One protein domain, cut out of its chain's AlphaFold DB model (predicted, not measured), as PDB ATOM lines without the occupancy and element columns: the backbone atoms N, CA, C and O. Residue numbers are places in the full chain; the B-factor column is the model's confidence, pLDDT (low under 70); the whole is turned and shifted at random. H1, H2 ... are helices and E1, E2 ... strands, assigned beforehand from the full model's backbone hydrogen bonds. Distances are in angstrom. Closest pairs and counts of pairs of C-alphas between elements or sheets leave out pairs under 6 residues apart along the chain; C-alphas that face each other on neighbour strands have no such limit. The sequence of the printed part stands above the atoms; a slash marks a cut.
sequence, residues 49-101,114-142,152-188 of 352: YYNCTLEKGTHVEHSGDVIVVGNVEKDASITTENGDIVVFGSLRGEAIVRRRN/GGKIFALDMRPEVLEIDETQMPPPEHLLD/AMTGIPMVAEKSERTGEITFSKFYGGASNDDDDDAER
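AT A GLANCE: This is residues 49 to 101, 114 to 142 and 152 to 188 of the 352 residues of the protein "MinC_C domain-containing protein" of Bathycoccus prasinos (UniProt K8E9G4). The chain is wound in stacked turns, a short solenoid whose strands lie in two walls face to face: E1, E3, E5 and E7 side by side in one, E2, E4 and E6 in the other. The hairpin E8 and E9 lengthens the second wall beyond the turns, and H1 and H2 lie away from both sheets. The printed part has 119 residues, with strands E1 to E7, then H1, E8, E9 and H2 along the chain; the sheet E2 E4 E6 E8 E9 is mixed, the sheet E1 E3 E5 E7 parallel. The class is mixed, helices and strands, with under half of the residues, 55, in named elements. The whole is compact, with a radius of gyration of the C-alphas of 14.1 A and spans of 42 by 34 by 31 A.

HOW THE PARTS SIT: The largest sheet runs E2 (residues 66 to 68), E4 (85 to 91), E6 (117 to 122), E8 (158 to 162), E9 (169 to 173), and is strongly twisted. E2 and E4 are parallel, with N 68 and O 86 2.8 A apart, within hydrogen-bond range. E4 and E6 are parallel, with N 87 and O 118 at 2.8 A. E6 and E8 are antiparallel, with N 158 and O 119 at 2.8 A. E8 and E9 form a hairpin, with N 170 and O 161 at 2.8 A. The other sheet runs E1 (59 to 62), E3 (77 to 80), E5 (94 to 97), E7 (126 to 129). Its neighbours are parallel: N 79 and O 60 are 2.8 A apart across E1 and E3, N 96 and O 78 2.8 A across E3 and E5, N 97 and O 128 2.8 A across E5 and E7. The two sheets make a sandwich, two sheets face to face, their strands at 40 degrees. The closest C-alphas of E7 and E8, those of Ile 129 and Lys 162, are 6.5 A apart. H1 (138 to 141) and H2 (180 to 188) are on neither sheet and apart from each other. H1 is too short for an O i to N i+4 pair; in H2, 3 of 5 are within hydrogen-bond range.

IN THESE COORDINATES: E1 begins at C-alpha 59 (26.862, -34.142, -42.238) and spans 10.2 A, as do E3 and E5; E7 spans 10.3 A. E2 spans 6.6 A, E4 10.3 A, E6 9.1 A, E8 13.4 A and E9 13.5 A. H1 spans 5.1 A. H2 spans 13.1 A and ends at C-alpha 188 (57.121, -57.102, -47.652).

THE WHOLE: The C-alphas farthest apart, those of Asp 142 and Asp 181, are 42.9 A apart. Residues 102 to 113 and 143 to 151 are not printed; the C-alphas across these cuts are 10.4 A and 18.4 A apart. Of the links that are printed whole, none is long. Mean pLDDT of the printed part is 83.4; it is under 70 at residues 100 to 101, 138 to 142, 152 to 155 and 175 to 186.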
ATOM      1  N   TYR A  49      24.980 -47.195 -46.000       93.12
ATOM      2  CA  TYR A  49      25.747 -47.260 -47.241       93.12
ATOM      3  C   TYR A  49      25.503 -46.034 -48.125       93.12
ATOM      4  O   TYR A  49      24.367 -45.777 -48.535       93.12
ATOM      5  N   TYR A  50      26.575 -45.324 -48.472       93.38
ATOM      6  CA  TYR A  50      26.588 -44.231 -49.442       93.38
ATOM      7  C   TYR A  50      27.380 -44.638 -50.678       93.38
ATOM      8  O   TYR A  50      28.534 -45.026 -50.572       93.38
ATOM      9  N   ASN A  51      26.783 -44.506 -51.863       94.56
ATOM     10  CA  ASN A  51      27.456 -44.748 -53.145       94.56
ATOM     11  C   ASN A  51      27.657 -43.435 -53.912       94.56
ATOM     12  O   ASN A  51      27.231 -43.287 -55.060       94.56
ATOM     13  N   CYS A  52      28.181 -42.432 -53.218       92.00
ATOM     14  CA  CYS A  52      28.455 -41.112 -53.764       92.00
ATOM     15  C   CYS A  52      29.553 -40.418 -52.954       92.00
ATOM     16  O   CYS A  52      29.868 -40.813 -51.833       92.00
ATOM     17  N   THR A  53      30.121 -39.363 -53.535       94.31
ATOM     18  CA  THR A  53      31.004 -38.448 -52.809       94.31
ATOM     19  C   THR A  53      30.185 -37.619 -51.824       94.31
ATOM     20  O   THR A  53      29.140 -37.082 -52.195       94.31
ATOM     21  N   LEU A  54      30.664 -37.498 -50.586       95.25
ATOM     22  CA  LEU A  54      30.134 -36.552 -49.610       95.25
ATOM     23  C   LEU A  54      30.760 -35.180 -49.872       95.25
ATOM     24  O   LEU A  54      31.974 -35.005 -49.748       95.25
ATOM     25  N   GLU A  55      29.927 -34.231 -50.291       94.31
ATOM     26  CA  GLU A  55      30.350 -32.874 -50.631       94.31
ATOM     27  C   GLU A  55      30.455 -31.974 -49.391       94.31
ATOM     28  O   GLU A  55      29.918 -32.280 -48.324       94.31
ATOM     29  N   LYS A  56      31.128 -30.831 -49.556       91.12
ATOM     30  CA  LYS A  56      31.317 -29.796 -48.529       91.12
ATOM     31  C   LYS A  56      29.997 -29.446 -47.821       91.12
ATOM     32  O   LYS A  56      29.016 -29.115 -48.486       91.12
ATOM     33  N   GLY A  57      29.991 -29.458 -46.487       89.44
ATOM     34  CA  GLY A  57      28.816 -29.147 -45.659       89.44
ATOM     35  C   GLY A  57      27.830 -30.307 -45.486       89.44
ATOM     36  O   GLY A  57      26.766 -30.123 -44.897       89.44
ATOM     37  N   THR A  58      28.153 -31.497 -46.001       93.88
ATOM     38  CA  THR A  58      27.363 -32.706 -45.747       93.88
ATOM     39  C   THR A  58      27.719 -33.273 -44.379       93.88
ATOM     40  O   THR A  58      28.889 -33.539 -44.108       93.88
ATOM     41  N   HIS A  59      26.706 -33.524 -43.552       94.75
ATOM     42  CA  HIS A  59      26.862 -34.142 -42.238       94.75
ATOM     43  C   HIS A  59      26.115 -35.476 -42.206       94.75
ATOM     44  O   HIS A  59      24.908 -35.527 -42.453       94.75
ATOM     45  N   VAL A  60      26.841 -36.557 -41.933       93.44
ATOM     46  CA  VAL A  60      26.310 -37.917 -41.823       93.44
ATOM     47  C   VAL A  60      26.454 -38.374 -40.380       93.44
ATOM     48  O   VAL A  60      27.561 -38.403 -39.851       93.44
ATOM     49  N   GLU A  61      25.345 -38.761 -39.759       93.19
ATOM     50  CA  GLU A  61      25.317 -39.295 -38.399       93.19
ATOM     51  C   GLU A  61      24.571 -40.629 -38.389       93.19
ATOM     52  O   GLU A  61      23.482 -40.750 -38.961       93.19
ATOM     53  N   HIS A  62      25.174 -41.648 -37.779       91.81
ATOM     54  CA  HIS A  62      24.608 -42.991 -37.747       91.81
ATOM     55  C   HIS A  62      24.997 -43.751 -36.474       91.81
ATOM     56  O   HIS A  62      26.085 -43.584 -35.942       91.81
ATOM     57  N   SER A  63      24.123 -44.620 -35.966       87.38
ATOM     58  CA  SER A  63      24.386 -45.360 -34.721       87.38
ATOM     59  C   SER A  63      25.278 -46.593 -34.889       87.38
ATOM     60  O   SER A  63      25.803 -47.081 -33.895       87.38
ATOM     61  N   GLY A  64      25.436 -47.104 -36.112       88.31
ATOM     62  CA  GLY A  64      26.306 -48.242 -36.447       88.31
ATOM     63  C   GLY A  64      27.278 -47.904 -37.575       88.31
ATOM     64  O   GLY A  64      27.557 -46.728 -37.817       88.31
ATOM     65  N   ASP A  65      27.747 -48.912 -38.305       90.88
ATOM     66  CA  ASP A  65      28.777 -48.724 -39.333       90.88
ATOM     67  C   ASP A  65      28.329 -47.789 -40.459       90.88
ATOM     68  O   ASP A  65      27.160 -47.787 -40.869       90.88
ATOM     69  N   VAL A  66      29.275 -47.018 -40.991       94.75
ATOM     70  CA  VAL A  66      29.073 -46.144 -42.149       94.75
ATOM     71  C   VAL A  66      30.060 -46.528 -43.237       94.75
ATOM     72  O   VAL A  66      31.271 -46.442 -43.059       94.75
ATOM     73  N   ILE A  67      29.537 -46.915 -44.395       95.44
ATOM     74  CA  ILE A  67      30.322 -47.307 -45.561       95.44
ATOM     75  C   ILE A  67      30.081 -46.288 -46.672       95.44
ATOM     76  O   ILE A  67      28.962 -46.131 -47.163       95.44
ATOM     77  N   VAL A  68      31.145 -45.618 -47.102       96.00
ATOM     78  CA  VAL A  68      31.136 -44.644 -48.193       96.00
ATOM     79  C   VAL A  68      31.929 -45.206 -49.364       96.00
ATOM     80  O   VAL A  68      33.142 -45.372 -49.300       96.00
ATOM     81  N   VAL A  69      31.242 -45.471 -50.466       95.25
ATOM     82  CA  VAL A  69      31.834 -45.767 -51.770       95.25
ATOM     83  C   VAL A  69      31.911 -44.473 -52.567       95.25
ATOM     84  O   VAL A  69      31.033 -44.134 -53.355       95.25
ATOM     85  N   GLY A  70      32.965 -43.713 -52.284       92.62
ATOM     86  CA  GLY A  70      33.179 -42.363 -52.787       92.62
ATOM     87  C   GLY A  70      34.221 -41.621 -51.954       92.62
ATOM     88  O   GLY A  70      34.858 -42.197 -51.074       92.62
ATOM     89  N   ASN A  71      34.400 -40.332 -52.242       93.12
ATOM     90  CA  ASN A  71      35.272 -39.469 -51.446       93.12
ATOM     91  C   ASN A  71      34.482 -38.766 -50.338       93.12
ATOM     92  O   ASN A  71      33.277 -38.563 -50.454       93.12
ATOM     93  N   VAL A  72      35.185 -38.339 -49.297       94.81
ATOM     94  CA  VAL A  72      34.680 -37.435 -48.264       94.81
ATOM     95  C   VAL A  72      35.489 -36.157 -48.388       94.81
ATOM     96  O   VAL A  72      36.670 -36.132 -48.034       94.81
ATOM     97  N   GLU A  73      34.898 -35.122 -48.977       93.94
ATOM     98  CA  GLU A  73      35.600 -33.859 -49.213       93.94
ATOM     99  C   GLU A  73      35.751 -33.034 -47.926       93.94
ATOM    100  O   GLU A  73      35.212 -33.365 -46.873       93.94
ATOM    101  N   LYS A  74      36.535 -31.957 -48.020       90.06
ATOM    102  CA  LYS A  74      36.746 -30.995 -46.930       90.06
ATOM    103  C   LYS A  74      35.418 -30.414 -46.438       90.06
ATOM    104  O   LYS A  74      34.509 -30.200 -47.245       90.06
ATOM    105  N   ASP A  75      35.324 -30.145 -45.140       88.44
ATOM    106  CA  ASP A  75      34.101 -29.705 -44.445       88.44
ATOM    107  C   ASP A  75      32.890 -30.666 -44.549       88.44
ATOM    108  O   ASP A  75      31.763 -30.269 -44.248       88.44
ATOM    109  N   ALA A  76      33.066 -31.903 -45.024       94.50
ATOM    110  CA  ALA A  76      32.073 -32.963 -44.844       94.50
ATOM    111  C   ALA A  76      32.393 -33.732 -43.557       94.50
ATOM    112  O   ALA A  76      33.567 -33.970 -43.276       94.50
ATOM    113  N   SER A  77      31.381 -34.154 -42.797       95.44
ATOM    114  CA  SER A  77      31.589 -34.887 -41.543       95.44
ATOM    115  C   SER A  77      30.842 -36.216 -41.516       95.44
ATOM    116  O   SER A  77      29.683 -36.307 -41.931       95.44
ATOM    117  N   ILE A  78      31.492 -37.239 -40.969       96.06
ATOM    118  CA  ILE A  78      30.890 -38.537 -40.660       96.06
ATOM    119  C   ILE A  78      31.049 -38.795 -39.167       96.06
ATOM    120  O   ILE A  78      32.171 -38.801 -38.662       96.06
ATOM    121  N   THR A  79      29.940 -39.060 -38.486       94.19
ATOM    122  CA  THR A  79      29.903 -39.390 -37.061       94.19
ATOM    123  C   THR A  79      29.202 -40.726 -36.854       94.19
ATOM    124  O   THR A  79      28.095 -40.932 -37.357       94.19
ATOM    125  N   THR A  80      29.820 -41.626 -36.087       91.81
ATOM    126  CA  THR A  80      29.192 -42.879 -35.648       91.81
ATOM    127  C   THR A  80      29.292 -43.101 -34.141       91.81
ATOM    128  O   THR A  80      30.299 -42.753 -33.523       91.81
ATOM    129  N   GLU A  81      28.229 -43.652 -33.542       84.69
ATOM    130  CA  GLU A  81      28.150 -43.924 -32.098       84.69
ATOM    131  C   GLU A  81      28.573 -45.345 -31.697       84.69
ATOM    132  O   GLU A  81      28.980 -45.559 -30.566       84.69
ATOM    133  N   ASN A  82      28.411 -46.362 -32.545       82.75
ATOM    134  CA  ASN A  82      28.758 -47.749 -32.193       82.75
ATOM    135  C   ASN A  82      29.125 -48.566 -33.437       82.75
ATOM    136  O   ASN A  82      28.693 -49.708 -33.582       82.75
ATOM    137  N   GLY A  83      29.889 -47.974 -34.350       86.94
ATOM    138  CA  GLY A  83      30.347 -48.673 -35.540       86.94
ATOM    139  C   GLY A  83      31.655 -48.131 -36.079       86.94
ATOM    140  O   GLY A  83      32.232 -47.187 -35.537       86.94
ATOM    141  N   ASP A  84      32.081 -48.741 -37.171       91.62
ATOM    142  CA  ASP A  84      33.276 -48.358 -37.903       91.62
ATOM    143  C   ASP A  84      32.922 -47.463 -39.095       91.62
ATOM    144  O   ASP A  84      31.809 -47.483 -39.636       91.62
ATOM    145  N   ILE A  85      33.893 -46.666 -39.534       94.62
ATOM    146  CA  ILE A  85      33.769 -45.851 -40.745       94.62
ATOM    147  C   ILE A  85      34.654 -46.463 -41.820       94.62
ATOM    148  O   ILE A  85      35.862 -46.583 -41.637       94.62
ATOM    149  N   VAL A  86      34.081 -46.796 -42.973       94.75
ATOM    150  CA  VAL A  86      34.819 -47.340 -44.119       94.75
ATOM    151  C   VAL A  86      34.637 -46.440 -45.330       94.75
ATOM    152  O   VAL A  86      33.538 -46.308 -45.860       94.75
ATOM    153  N   VAL A  87      35.727 -45.849 -45.813       94.94
ATOM    154  CA  VAL A  87      35.742 -44.958 -46.978       94.94
ATOM    155  C   VAL A  87      36.535 -45.600 -48.115       94.94
ATOM    156  O   VAL A  87      37.767 -45.617 -48.130       94.94
ATOM    157  N   PHE A  88      35.833 -46.076 -49.137       92.00
ATOM    158  CA  PHE A  88      36.426 -46.552 -50.389       92.00
ATOM    159  C   PHE A  88      36.809 -45.378 -51.308       92.00
ATOM    160  O   PHE A  88      36.385 -45.295 -52.461       92.00
ATOM    161  N   GLY A  89      37.620 -44.459 -50.789       91.00
ATOM    162  CA  GLY A  89      38.062 -43.250 -51.477       91.00
ATOM    163  C   GLY A  89      38.975 -42.380 -50.613       91.00
ATOM    164  O   GLY A  89      39.631 -42.865 -49.688       91.00
ATOM    165  N   SER A  90      39.042 -41.090 -50.946       91.06
ATOM    166  CA  SER A  90      39.815 -40.089 -50.202       91.06
ATOM    167  C   SER A  90      39.001 -39.557 -49.026       91.06
ATOM    168  O   SER A  90      37.929 -38.993 -49.240       91.06
ATOM    169  N   LEU A  91      39.511 -39.714 -47.802       93.19
ATOM    170  CA  LEU A  91      38.952 -39.105 -46.597       93.19
ATOM    171  C   LEU A  91      39.691 -37.795 -46.320       93.19
ATOM    172  O   LEU A  91      40.827 -37.823 -45.849       93.19
ATOM    173  N   ARG A  92      39.065 -36.661 -46.648       91.31
ATOM    174  CA  ARG A  92      39.616 -35.306 -46.456       91.31
ATOM    175  C   ARG A  92      38.867 -34.478 -45.429       91.31
ATOM    176  O   ARG A  92      39.466 -33.564 -44.885       91.31
ATOM    177  N   GLY A  93      37.592 -34.772 -45.212       91.56
ATOM    178  CA  GLY A  93      36.773 -34.116 -44.200       91.56
ATOM    179  C   GLY A  93      37.024 -34.660 -42.795       91.56
ATOM    180  O   GLY A  93      38.141 -35.042 -42.438       91.56
ATOM    181  N   GLU A  94      35.958 -34.704 -42.010       94.31
ATOM    182  CA  GLU A  94      35.956 -35.101 -40.608       94.31
ATOM    183  C   GLU A  94      35.395 -36.518 -40.443       94.31
ATOM    184  O   GLU A  94      34.357 -36.860 -41.015       94.31
ATOM    185  N   ALA A  95      36.070 -37.345 -39.645       95.25
ATOM    186  CA  ALA A  95      35.598 -38.678 -39.281       95.25
ATOM    187  C   ALA A  95      35.677 -38.868 -37.766       95.25
ATOM    188  O   ALA A  95      36.745 -38.750 -37.165       95.25
ATOM    189  N   ILE A  96      34.532 -39.153 -37.158       94.62
ATOM    190  CA  ILE A  96      34.355 -39.201 -35.712       94.62
ATOM    191  C   ILE A  96      33.697 -40.530 -35.351       94.62
ATOM    192  O   ILE A  96      32.561 -40.803 -35.741       94.62
ATOM    193  N   VAL A  97      34.395 -41.344 -34.572       92.56
ATOM    194  CA  VAL A  97      33.873 -42.583 -33.993       92.56
ATOM    195  C   VAL A  97      33.825 -42.414 -32.482       92.56
ATOM    196  O   VAL A  97      34.849 -42.190 -31.839       92.56
ATOM    197  N   ARG A  98      32.631 -42.493 -31.900       87.94
ATOM    198  CA  ARG A  98      32.418 -42.331 -30.457       87.94
ATOM    199  C   ARG A  98      31.711 -43.545 -29.904       87.94
ATOM    200  O   ARG A  98      30.488 -43.513 -29.843       87.94
ATOM    201  N   ARG A  99      32.424 -44.576 -29.441       79.38
ATOM    202  CA  ARG A  99      31.727 -45.666 -28.753       79.38
ATOM    203  C   ARG A  99      31.153 -45.207 -27.434       79.38
ATOM    204  O   ARG A  99      31.842 -44.695 -26.549       79.38
ATOM    205  N   ARG A 100      29.861 -45.463 -27.259       68.00
ATOM    206  CA  ARG A 100      29.207 -45.264 -25.971       68.00
ATOM    207  C   ARG A 100      29.684 -46.364 -25.029       68.00
ATOM    208  O   ARG A 100      29.176 -47.480 -25.079       68.00
ATOM    209  N   ASN A 101      30.639 -46.043 -24.155       55.97
ATOM    210  CA  ASN A 101      31.101 -46.948 -23.102       55.97
ATOM    211  C   ASN A 101      29.902 -47.487 -22.308       55.97
ATOM    212  O   ASN A 101      29.316 -46.794 -21.466       55.97
ATOM    213  N   GLY A 114      38.578 -51.136 -30.102       71.75
ATOM    214  CA  GLY A 114      38.079 -49.767 -30.284       71.75
ATOM    215  C   GLY A 114      37.586 -49.463 -31.701       71.75
ATOM    216  O   GLY A 114      37.904 -50.171 -32.653       71.75
ATOM    217  N   GLY A 115      36.784 -48.406 -31.849       84.81
ATOM    218  CA  GLY A 115      36.232 -48.039 -33.156       84.81
ATOM    219  C   GLY A 115      37.321 -47.764 -34.198       84.81
ATOM    220  O   GLY A 115      38.310 -47.087 -33.901       84.81
ATOM    221  N   LYS A 116      37.148 -48.277 -35.420       90.88
ATOM    222  CA  LYS A 116      38.146 -48.172 -36.496       90.88
ATOM    223  C   LYS A 116      37.656 -47.306 -37.647       90.88
ATOM    224  O   LYS A 116      36.480 -47.296 -38.014       90.88
ATOM    225  N   ILE A 117      38.594 -46.585 -38.257       93.69
ATOM    226  CA  ILE A 117      38.338 -45.776 -39.455       93.69
ATOM    227  C   ILE A 117      39.238 -46.274 -40.581       93.69
ATOM    228  O   ILE A 117      40.461 -46.214 -40.483       93.69
ATOM    229  N   PHE A 118      38.631 -46.724 -41.674       93.31
ATOM    230  CA  PHE A 118      39.296 -47.242 -42.863       93.31
ATOM    231  C   PHE A 118      39.172 -46.235 -44.008       93.31
ATOM    232  O   PHE A 118      38.077 -45.749 -44.295       93.31
ATOM    233  N   ALA A 119      40.266 -45.954 -44.715       92.88
ATOM    234  CA  ALA A 119      40.228 -45.148 -45.938       92.88
ATOM    235  C   ALA A 119      41.285 -45.592 -46.956       92.88
ATOM    236  O   ALA A 119      42.405 -45.929 -46.577       92.88
ATOM    237  N   LEU A 120      40.976 -45.533 -48.257       89.25
ATOM    238  CA  LEU A 120      41.981 -45.751 -49.319       89.25
ATOM    239  C   LEU A 120      43.057 -44.657 -49.344       89.25
ATOM    240  O   LEU A 120      44.182 -44.888 -49.785       89.25
ATOM    241  N   ASP A 121      42.693 -43.457 -48.900       88.19
ATOM    242  CA  ASP A 121      43.582 -42.310 -48.777       88.19
ATOM    243  C   ASP A 121      43.208 -41.506 -47.524       88.19
ATOM    244  O   ASP A 121      42.208 -40.785 -47.499       88.19
ATOM    245  N   MET A 122      44.011 -41.680 -46.470       88.19
ATOM    246  CA  MET A 122      43.754 -41.184 -45.118       88.19
ATOM    247  C   MET A 122      44.350 -39.788 -44.916       88.19
ATOM    248  O   MET A 122      45.495 -39.629 -44.481       88.19
ATOM    249  N   ARG A 123      43.576 -38.754 -45.256       88.94
ATOM    250  CA  ARG A 123      43.988 -37.347 -45.135       88.94
ATOM    251  C   ARG A 123      42.934 -36.466 -44.447       88.94
ATOM    252  O   ARG A 123      42.702 -35.352 -44.919       88.94
ATOM    253  N   PRO A 124      42.354 -36.905 -43.317       90.75
ATOM    254  CA  PRO A 124      41.284 -36.173 -42.654       90.75
ATOM    255  C   PRO A 124      41.752 -34.793 -42.177       90.75
ATOM    256  O   PRO A 124      42.946 -34.594 -41.896       90.75
ATOM    257  N   GLU A 125      40.799 -33.869 -42.092       88.31
ATOM    258  CA  GLU A 125      40.915 -32.589 -41.388       88.31
ATOM    259  C   GLU A 125      40.807 -32.805 -39.880       88.31
ATOM    260  O   GLU A 125      41.655 -32.332 -39.122       88.31
ATOM    261  N   VAL A 126      39.816 -33.601 -39.475       90.44
ATOM    262  CA  VAL A 126      39.594 -34.025 -38.095       90.44
ATOM    263  C   VAL A 126      39.397 -35.531 -38.065       90.44
ATOM    264  O   VAL A 126      38.637 -36.086 -38.859       90.44
ATOM    265  N   LEU A 127      40.079 -36.192 -37.136       92.62
ATOM    266  CA  LEU A 127      39.854 -37.599 -36.854       92.62
ATOM    267  C   LEU A 127      39.762 -37.792 -35.344       92.62
ATOM    268  O   LEU A 127      40.672 -37.393 -34.616       92.62
ATOM    269  N   GLU A 128      38.650 -38.354 -34.884       92.88
ATOM    270  CA  GLU A 128      38.353 -38.583 -33.469       92.88
ATOM    271  C   GLU A 128      37.922 -40.040 -33.272       92.88
ATOM    272  O   GLU A 128      37.055 -40.529 -33.995       92.88
ATOM    273  N   ILE A 129      38.536 -40.727 -32.309       90.62
ATOM    274  CA  ILE A 129      38.202 -42.100 -31.914       90.62
ATOM    275  C   ILE A 129      38.121 -42.148 -30.389       90.62
ATOM    276  O   ILE A 129      39.116 -41.889 -29.708       90.62
ATOM    277  N   ASP A 130      36.952 -42.497 -29.853       85.56
ATOM    278  CA  ASP A 130      36.710 -42.712 -28.419       85.56
ATOM    279  C   ASP A 130      37.269 -41.571 -27.551       85.56
ATOM    280  O   ASP A 130      38.102 -41.788 -26.663       85.56
ATOM    281  N   GLU A 131      36.843 -40.342 -27.871       84.00
ATOM    282  CA  GLU A 131      37.225 -39.067 -27.229       84.00
ATOM    283  C   GLU A 131      38.679 -38.620 -27.471       84.00
ATOM    284  O   GLU A 131      39.054 -37.500 -27.121       84.00
ATOM    285  N   THR A 132      39.508 -39.452 -28.106       85.38
ATOM    286  CA  THR A 132      40.847 -39.053 -28.544       85.38
ATOM    287  C   THR A 132      40.744 -38.378 -29.905       85.38
ATOM    288  O   THR A 132      40.387 -39.016 -30.892       85.38
ATOM    289  N   GLN A 133      41.118 -37.103 -29.983       88.44
ATOM    290  CA  GLN A 133      41.211 -36.367 -31.243       88.44
ATOM    291  C   GLN A 133      42.659 -36.329 -31.743       88.44
ATOM    292  O   GLN A 133      43.593 -36.085 -30.976       88.44
ATOM    293  N   MET A 134      42.854 -36.543 -33.043       85.19
ATOM    294  CA  MET A 134      44.149 -36.341 -33.687       85.19
ATOM    295  C   MET A 134      44.480 -34.842 -33.710       85.19
ATOM    296  O   MET A 134      43.596 -34.033 -34.006       85.19
ATOM    297  N   PRO A 135      45.741 -34.438 -33.471       81.44
ATOM    298  CA  PRO A 135      46.142 -33.060 -33.704       81.44
ATOM    299  C   PRO A 135      45.854 -32.650 -35.160       81.44
ATOM    300  O   PRO A 135      46.085 -33.445 -36.080       81.44
ATOM    301  N   PRO A 136      45.377 -31.416 -35.391       76.69
ATOM    302  CA  PRO A 136      45.074 -30.937 -36.731       76.69
ATOM    303  C   PRO A 136      46.326 -30.994 -37.627       76.69
ATOM    304  O   PRO A 136      47.421 -30.626 -37.187       76.69
ATOM    305  N   PRO A 137      46.195 -31.438 -38.889       74.00
ATOM    306  CA  PRO A 137      47.300 -31.465 -39.838       74.00
ATOM    307  C   PRO A 137      48.020 -30.112 -39.973       74.00
ATOM    308  O   PRO A 137      47.378 -29.075 -40.110       74.00
ATOM    309  N   GLU A 138      49.358 -30.124 -40.055       68.75
ATOM    310  CA  GLU A 138      50.189 -28.903 -40.139       68.75
ATOM    311  C   GLU A 138      49.755 -27.925 -41.245       68.75
ATOM    312  O   GLU A 138      49.790 -26.713 -41.060       68.75
ATOM    313  N   HIS A 139      49.307 -28.440 -42.394       64.56
ATOM    314  CA  HIS A 139      48.875 -27.614 -43.526       64.56
ATOM    315  C   HIS A 139      47.556 -26.857 -43.285       64.56
ATOM    316  O   HIS A 139      47.217 -25.988 -44.080       64.56
ATOM    317  N   LEU A 140      46.816 -27.190 -42.223       62.72
ATOM    318  CA  LEU A 140      45.639 -26.446 -41.765       62.72
ATOM    319  C   LEU A 140      45.988 -25.426 -40.673       62.72
ATOM    320  O   LEU A 140      45.211 -24.510 -40.425       62.72
ATOM    321  N   LEU A 141      47.145 -25.582 -40.022       64.19
ATOM    322  CA  LEU A 141      47.644 -24.668 -38.990       64.19
ATOM    323  C   LEU A 141      48.380 -23.462 -39.588       64.19
ATOM    324  O   LEU A 141      48.439 -22.399 -38.970       64.19
ATOM    325  N   ASP A 142      48.940 -23.618 -40.786       61.28
ATOM    326  CA  ASP A 142      49.617 -22.545 -41.504       61.28
ATOM    327  C   ASP A 142      48.590 -21.689 -42.270       61.28
ATOM    328  O   ASP A 142      48.039 -22.092 -43.292       61.28
ATOM    329  N   ALA A 152      51.515 -37.867 -48.867       57.56
ATOM    330  CA  ALA A 152      51.547 -38.691 -50.064       57.56
ATOM    331  C   ALA A 152      50.352 -39.648 -50.058       57.56
ATOM    332  O   ALA A 152      50.126 -40.345 -49.074       57.56
ATOM    333  N   MET A 153      49.623 -39.700 -51.171       64.81
ATOM    334  CA  MET A 153      48.594 -40.710 -51.390       64.81
ATOM    335  C   MET A 153      49.284 -42.074 -51.502       64.81
ATOM    336  O   MET A 153      50.032 -42.319 -52.451       64.81
ATOM    337  N   THR A 154      49.083 -42.934 -50.506       61.66
ATOM    338  CA  THR A 154      49.757 -44.238 -50.398       61.66
ATOM    339  C   THR A 154      49.184 -45.263 -51.376       61.66
ATOM    340  O   THR A 154      49.887 -46.196 -51.756       61.66
ATOM    341  N   GLY A 155      47.930 -45.083 -51.815       66.69
ATOM    342  CA  GLY A 155      47.222 -46.029 -52.687       66.69
ATOM    343  C   GLY A 155      47.000 -47.404 -52.043       66.69
ATOM    344  O   GLY A 155      46.626 -48.345 -52.738       66.69
ATOM    345  N   ILE A 156      47.265 -47.513 -50.741       74.69
ATOM    346  CA  ILE A 156      47.082 -48.690 -49.897       74.69
ATOM    347  C   ILE A 156      46.069 -48.265 -48.832       74.69
ATOM    348  O   ILE A 156      46.274 -47.199 -48.242       74.69
ATOM    349  N   PRO A 157      45.008 -49.053 -48.584       82.81
ATOM    350  CA  PRO A 157      44.054 -48.742 -47.534       82.81
ATOM    351  C   PRO A 157      44.771 -48.586 -46.193       82.81
ATOM    352  O   PRO A 157      45.696 -49.330 -45.871       82.81
ATOM    353  N   MET A 158      44.363 -47.591 -45.423       87.44
ATOM    354  CA  MET A 158      44.900 -47.306 -44.101       87.44
ATOM    355  C   MET A 158      43.798 -47.433 -43.064       87.44
ATOM    356  O   MET A 158      42.635 -47.139 -43.352       87.44
ATOM    357  N   VAL A 159      44.198 -47.829 -41.864       90.31
ATOM    358  CA  VAL A 159      43.350 -47.916 -40.679       90.31
ATOM    359  C   VAL A 159      43.857 -46.918 -39.661       90.31
ATOM    360  O   VAL A 159      45.059 -46.835 -39.413       90.31
ATOM    361  N   ALA A 160      42.937 -46.136 -39.113       90.06
ATOM    362  CA  ALA A 160      43.168 -45.355 -37.916       90.06
ATOM    363  C   ALA A 160      42.509 -46.070 -36.738       90.06
ATOM    364  O   ALA A 160      41.326 -46.413 -36.801       90.06
ATOM    365  N   GLU A 161      43.287 -46.276 -35.684       89.19
ATOM    366  CA  GLU A 161      42.864 -46.941 -34.455       89.19
ATOM    367  C   GLU A 161      43.499 -46.254 -33.246       89.19
ATOM    368  O   GLU A 161      44.550 -45.613 -33.353       89.19
ATOM    369  N   LYS A 162      42.863 -46.369 -32.083       87.50
ATOM    370  CA  LYS A 162      43.408 -45.852 -30.829       87.50
ATOM    371  C   LYS A 162      44.375 -46.876 -30.240       87.50
ATOM    372  O   LYS A 162      43.982 -47.993 -29.929       87.50
ATOM    373  N   SER A 163      45.637 -46.495 -30.061       80.69
ATOM    374  CA  SER A 163      46.637 -47.377 -29.460       80.69
ATOM    375  C   SER A 163      46.343 -47.594 -27.979       80.69
ATOM    376  O   SER A 163      46.321 -46.640 -27.204       80.69
ATOM    377  N   GLU A 164      46.226 -48.849 -27.553       78.25
ATOM    378  CA  GLU A 164      46.052 -49.201 -26.136       78.25
ATOM    379  C   GLU A 164      47.235 -48.752 -25.266       78.25
ATOM    380  O   GLU A 164      47.074 -48.401 -24.098       78.25
ATOM    381  N   ARG A 165      48.444 -48.731 -25.841       77.38
ATOM    382  CA  ARG A 165      49.681 -48.447 -25.102       77.38
ATOM    383  C   ARG A 165      49.895 -46.958 -24.848       77.38
ATOM    384  O   ARG A 165      50.469 -46.596 -23.824       77.38
ATOM    385  N   THR A 166      49.541 -46.107 -25.810       80.12
ATOM    386  CA  THR A 166      49.784 -44.654 -25.732       80.12
ATOM    387  C   THR A 166      48.507 -43.841 -25.565       80.12
ATOM    388  O   THR A 166      48.588 -42.687 -25.158       80.12
ATOM    389  N   GLY A 167      47.339 -44.412 -25.869       80.69
ATOM    390  CA  GLY A 167      46.058 -43.703 -25.924       80.69
ATOM    391  C   GLY A 167      45.917 -42.756 -27.121       80.69
ATOM    392  O   GLY A 167      44.881 -42.103 -27.256       80.69
ATOM    393  N   GLU A 168      46.939 -42.676 -27.979       85.50
ATOM    394  CA  GLU A 168      46.978 -41.837 -29.178       85.50
ATOM    395  C   GLU A 168      46.427 -42.589 -30.392       85.50
ATOM    396  O   GLU A 168      46.470 -43.819 -30.450       85.50
ATOM    397  N   ILE A 169      45.957 -41.849 -31.396       85.44
ATOM    398  CA  ILE A 169      45.551 -42.443 -32.668       85.44
ATOM    399  C   ILE A 169      46.790 -42.820 -33.481       85.44
ATOM    400  O   ILE A 169      47.648 -41.982 -33.771       85.44
ATOM    401  N   THR A 170      46.852 -44.080 -33.892       85.06
ATOM    402  CA  THR A 170      47.887 -44.631 -34.760       85.06
ATOM    403  C   THR A 170      47.320 -44.991 -36.123       85.06
ATOM    404  O   THR A 170      46.162 -45.379 -36.250       85.06
ATOM    405  N   PHE A 171      48.163 -44.867 -37.148       85.69
ATOM    406  CA  PHE A 171      47.828 -45.245 -38.514       85.69
ATOM    407  C   PHE A 171      48.609 -46.488 -38.919       85.69
ATOM    408  O   PHE A 171      49.843 -46.462 -38.935       85.69
ATOM    409  N   SER A 172      47.899 -47.538 -39.303       84.50
ATOM    410  CA  SER A 172      48.461 -48.767 -39.854       84.50
ATOM    411  C   SER A 172      48.029 -48.933 -41.314       84.50
ATOM    412  O   SER A 172      46.998 -48.419 -41.757       84.50
ATOM    413  N   LYS A 173      48.871 -49.587 -42.119       83.38
ATOM    414  CA  LYS A 173      48.504 -49.976 -43.486       83.38
ATOM    415  C   LYS A 173      47.710 -51.275 -43.399       83.38
ATOM    416  O   LYS A 173      48.110 -52.186 -42.686       83.38
ATOM    417  N   PHE A 174      46.614 -51.361 -44.138       79.25
ATOM    418  CA  PHE A 174      45.768 -52.545 -44.180       79.25
ATOM    419  C   PHE A 174      46.086 -53.360 -45.429       79.25
ATOM    420  O   PHE A 174      45.853 -52.909 -46.555       79.25
ATOM    421  N   TYR A 175      46.643 -54.553 -45.223       68.50
ATOM    422  CA  TYR A 175      47.107 -55.425 -46.303       68.50
ATOM    423  C   TYR A 175      46.138 -56.557 -46.666       68.50
ATOM    424  O   TYR A 175      46.328 -57.193 -47.702       68.50
ATOM    425  N   GLY A 176      45.036 -56.714 -45.924       60.25
ATOM    426  CA  GLY A 176      43.920 -57.582 -46.300       60.25
ATOM    427  C   GLY A 176      44.209 -59.086 -46.234       60.25
ATOM    428  O   GLY A 176      43.620 -59.827 -47.023       60.25
ATOM    429  N   GLY A 177      45.093 -59.543 -45.343       54.62
ATOM    430  CA  GLY A 177      45.297 -60.963 -45.067       54.62
ATOM    431  C   GLY A 177      44.195 -61.549 -44.183       54.62
ATOM    432  O   GLY A 177      43.712 -60.917 -43.248       54.62
ATOM    433  N   ALA A 178      43.777 -62.776 -44.496       47.06
ATOM    434  CA  ALA A 178      42.875 -63.574 -43.660       47.06
ATOM    435  C   ALA A 178      43.637 -64.369 -42.573       47.06
ATOM    436  O   ALA A 178      43.033 -65.167 -41.857       47.06
ATOM    437  N   SER A 179      44.957 -64.179 -42.467       51.81
ATOM    438  CA  SER A 179      45.824 -64.816 -41.479       51.81
ATOM    439  C   SER A 179      47.075 -63.960 -41.224       51.81
ATOM    440  O   SER A 179      47.605 -63.350 -42.151       51.81
ATOM    441  N   ASN A 180      47.565 -63.954 -39.979       53.50
ATOM    442  CA  ASN A 180      48.763 -63.199 -39.582       53.50
ATOM    443  C   ASN A 180      50.032 -63.624 -40.356       53.50
ATOM    444  O   ASN A 180      50.956 -62.829 -40.488       53.50
ATOM    445  N   ASP A 181      50.076 -64.857 -40.879       56.75
ATOM    446  CA  ASP A 181      51.217 -65.370 -41.649       56.75
ATOM    447  C   ASP A 181      51.262 -64.794 -43.082       56.75
ATOM    448  O   ASP A 181      52.343 -64.638 -43.653       56.75
ATOM    449  N   ASP A 182      50.109 -64.427 -43.661       57.81
ATOM    450  CA  ASP A 182      50.020 -63.821 -44.999       57.81
ATOM    451  C   ASP A 182      50.307 -62.306 -44.984       57.81
ATOM    452  O   ASP A 182      50.744 -61.735 -45.992       57.81
ATOM    453  N   ASP A 183      50.077 -61.643 -43.846       59.97
ATOM    454  CA  ASP A 183      50.247 -60.193 -43.704       59.97
ATOM    455  C   ASP A 183      51.722 -59.768 -43.771       59.97
ATOM    456  O   ASP A 183      52.039 -58.767 -44.422       59.97
ATOM    457  N   ASP A 184      52.639 -60.560 -43.206       65.19
ATOM    458  CA  ASP A 184      54.088 -60.315 -43.272       65.19
ATOM    459  C   ASP A 184      54.610 -60.344 -44.723       65.19
ATOM    460  O   ASP A 184      55.463 -59.539 -45.132       65.19
ATOM    461  N   ASP A 185      54.100 -61.274 -45.534       68.62
ATOM    462  CA  ASP A 185      54.476 -61.409 -46.941       68.62
ATOM    463  C   ASP A 185      53.845 -60.312 -47.807       68.62
ATOM    464  O   ASP A 185      54.516 -59.750 -48.691       68.62
ATOM    465  N   ALA A 186      52.592 -59.943 -47.529       66.94
ATOM    466  CA  ALA A 186      51.923 -58.822 -48.178       66.94
ATOM    467  C   ALA A 186      52.635 -57.498 -47.866       66.94
ATOM    468  O   ALA A 186      52.974 -56.746 -48.788       66.94
ATOM    469  N   GLU A 187      52.960 -57.237 -46.600       70.75
ATOM    470  CA  GLU A 187      53.705 -56.051 -46.180       70.75
ATOM    471  C   GLU A 187      55.052 -55.967 -46.909       70.75
ATOM    472  O   GLU A 187      55.348 -54.958 -47.562       70.75
ATOM    473  N   ARG A 188      55.845 -57.049 -46.913       71.38
ATOM    474  CA  ARG A 188      57.121 -57.102 -47.652       71.38
ATOM    475  C   ARG A 188      56.950 -56.845 -49.143       71.38
ATOM    476  O   ARG A 188      57.809 -56.198 -49.757       71.38
TER     477      ARG A 188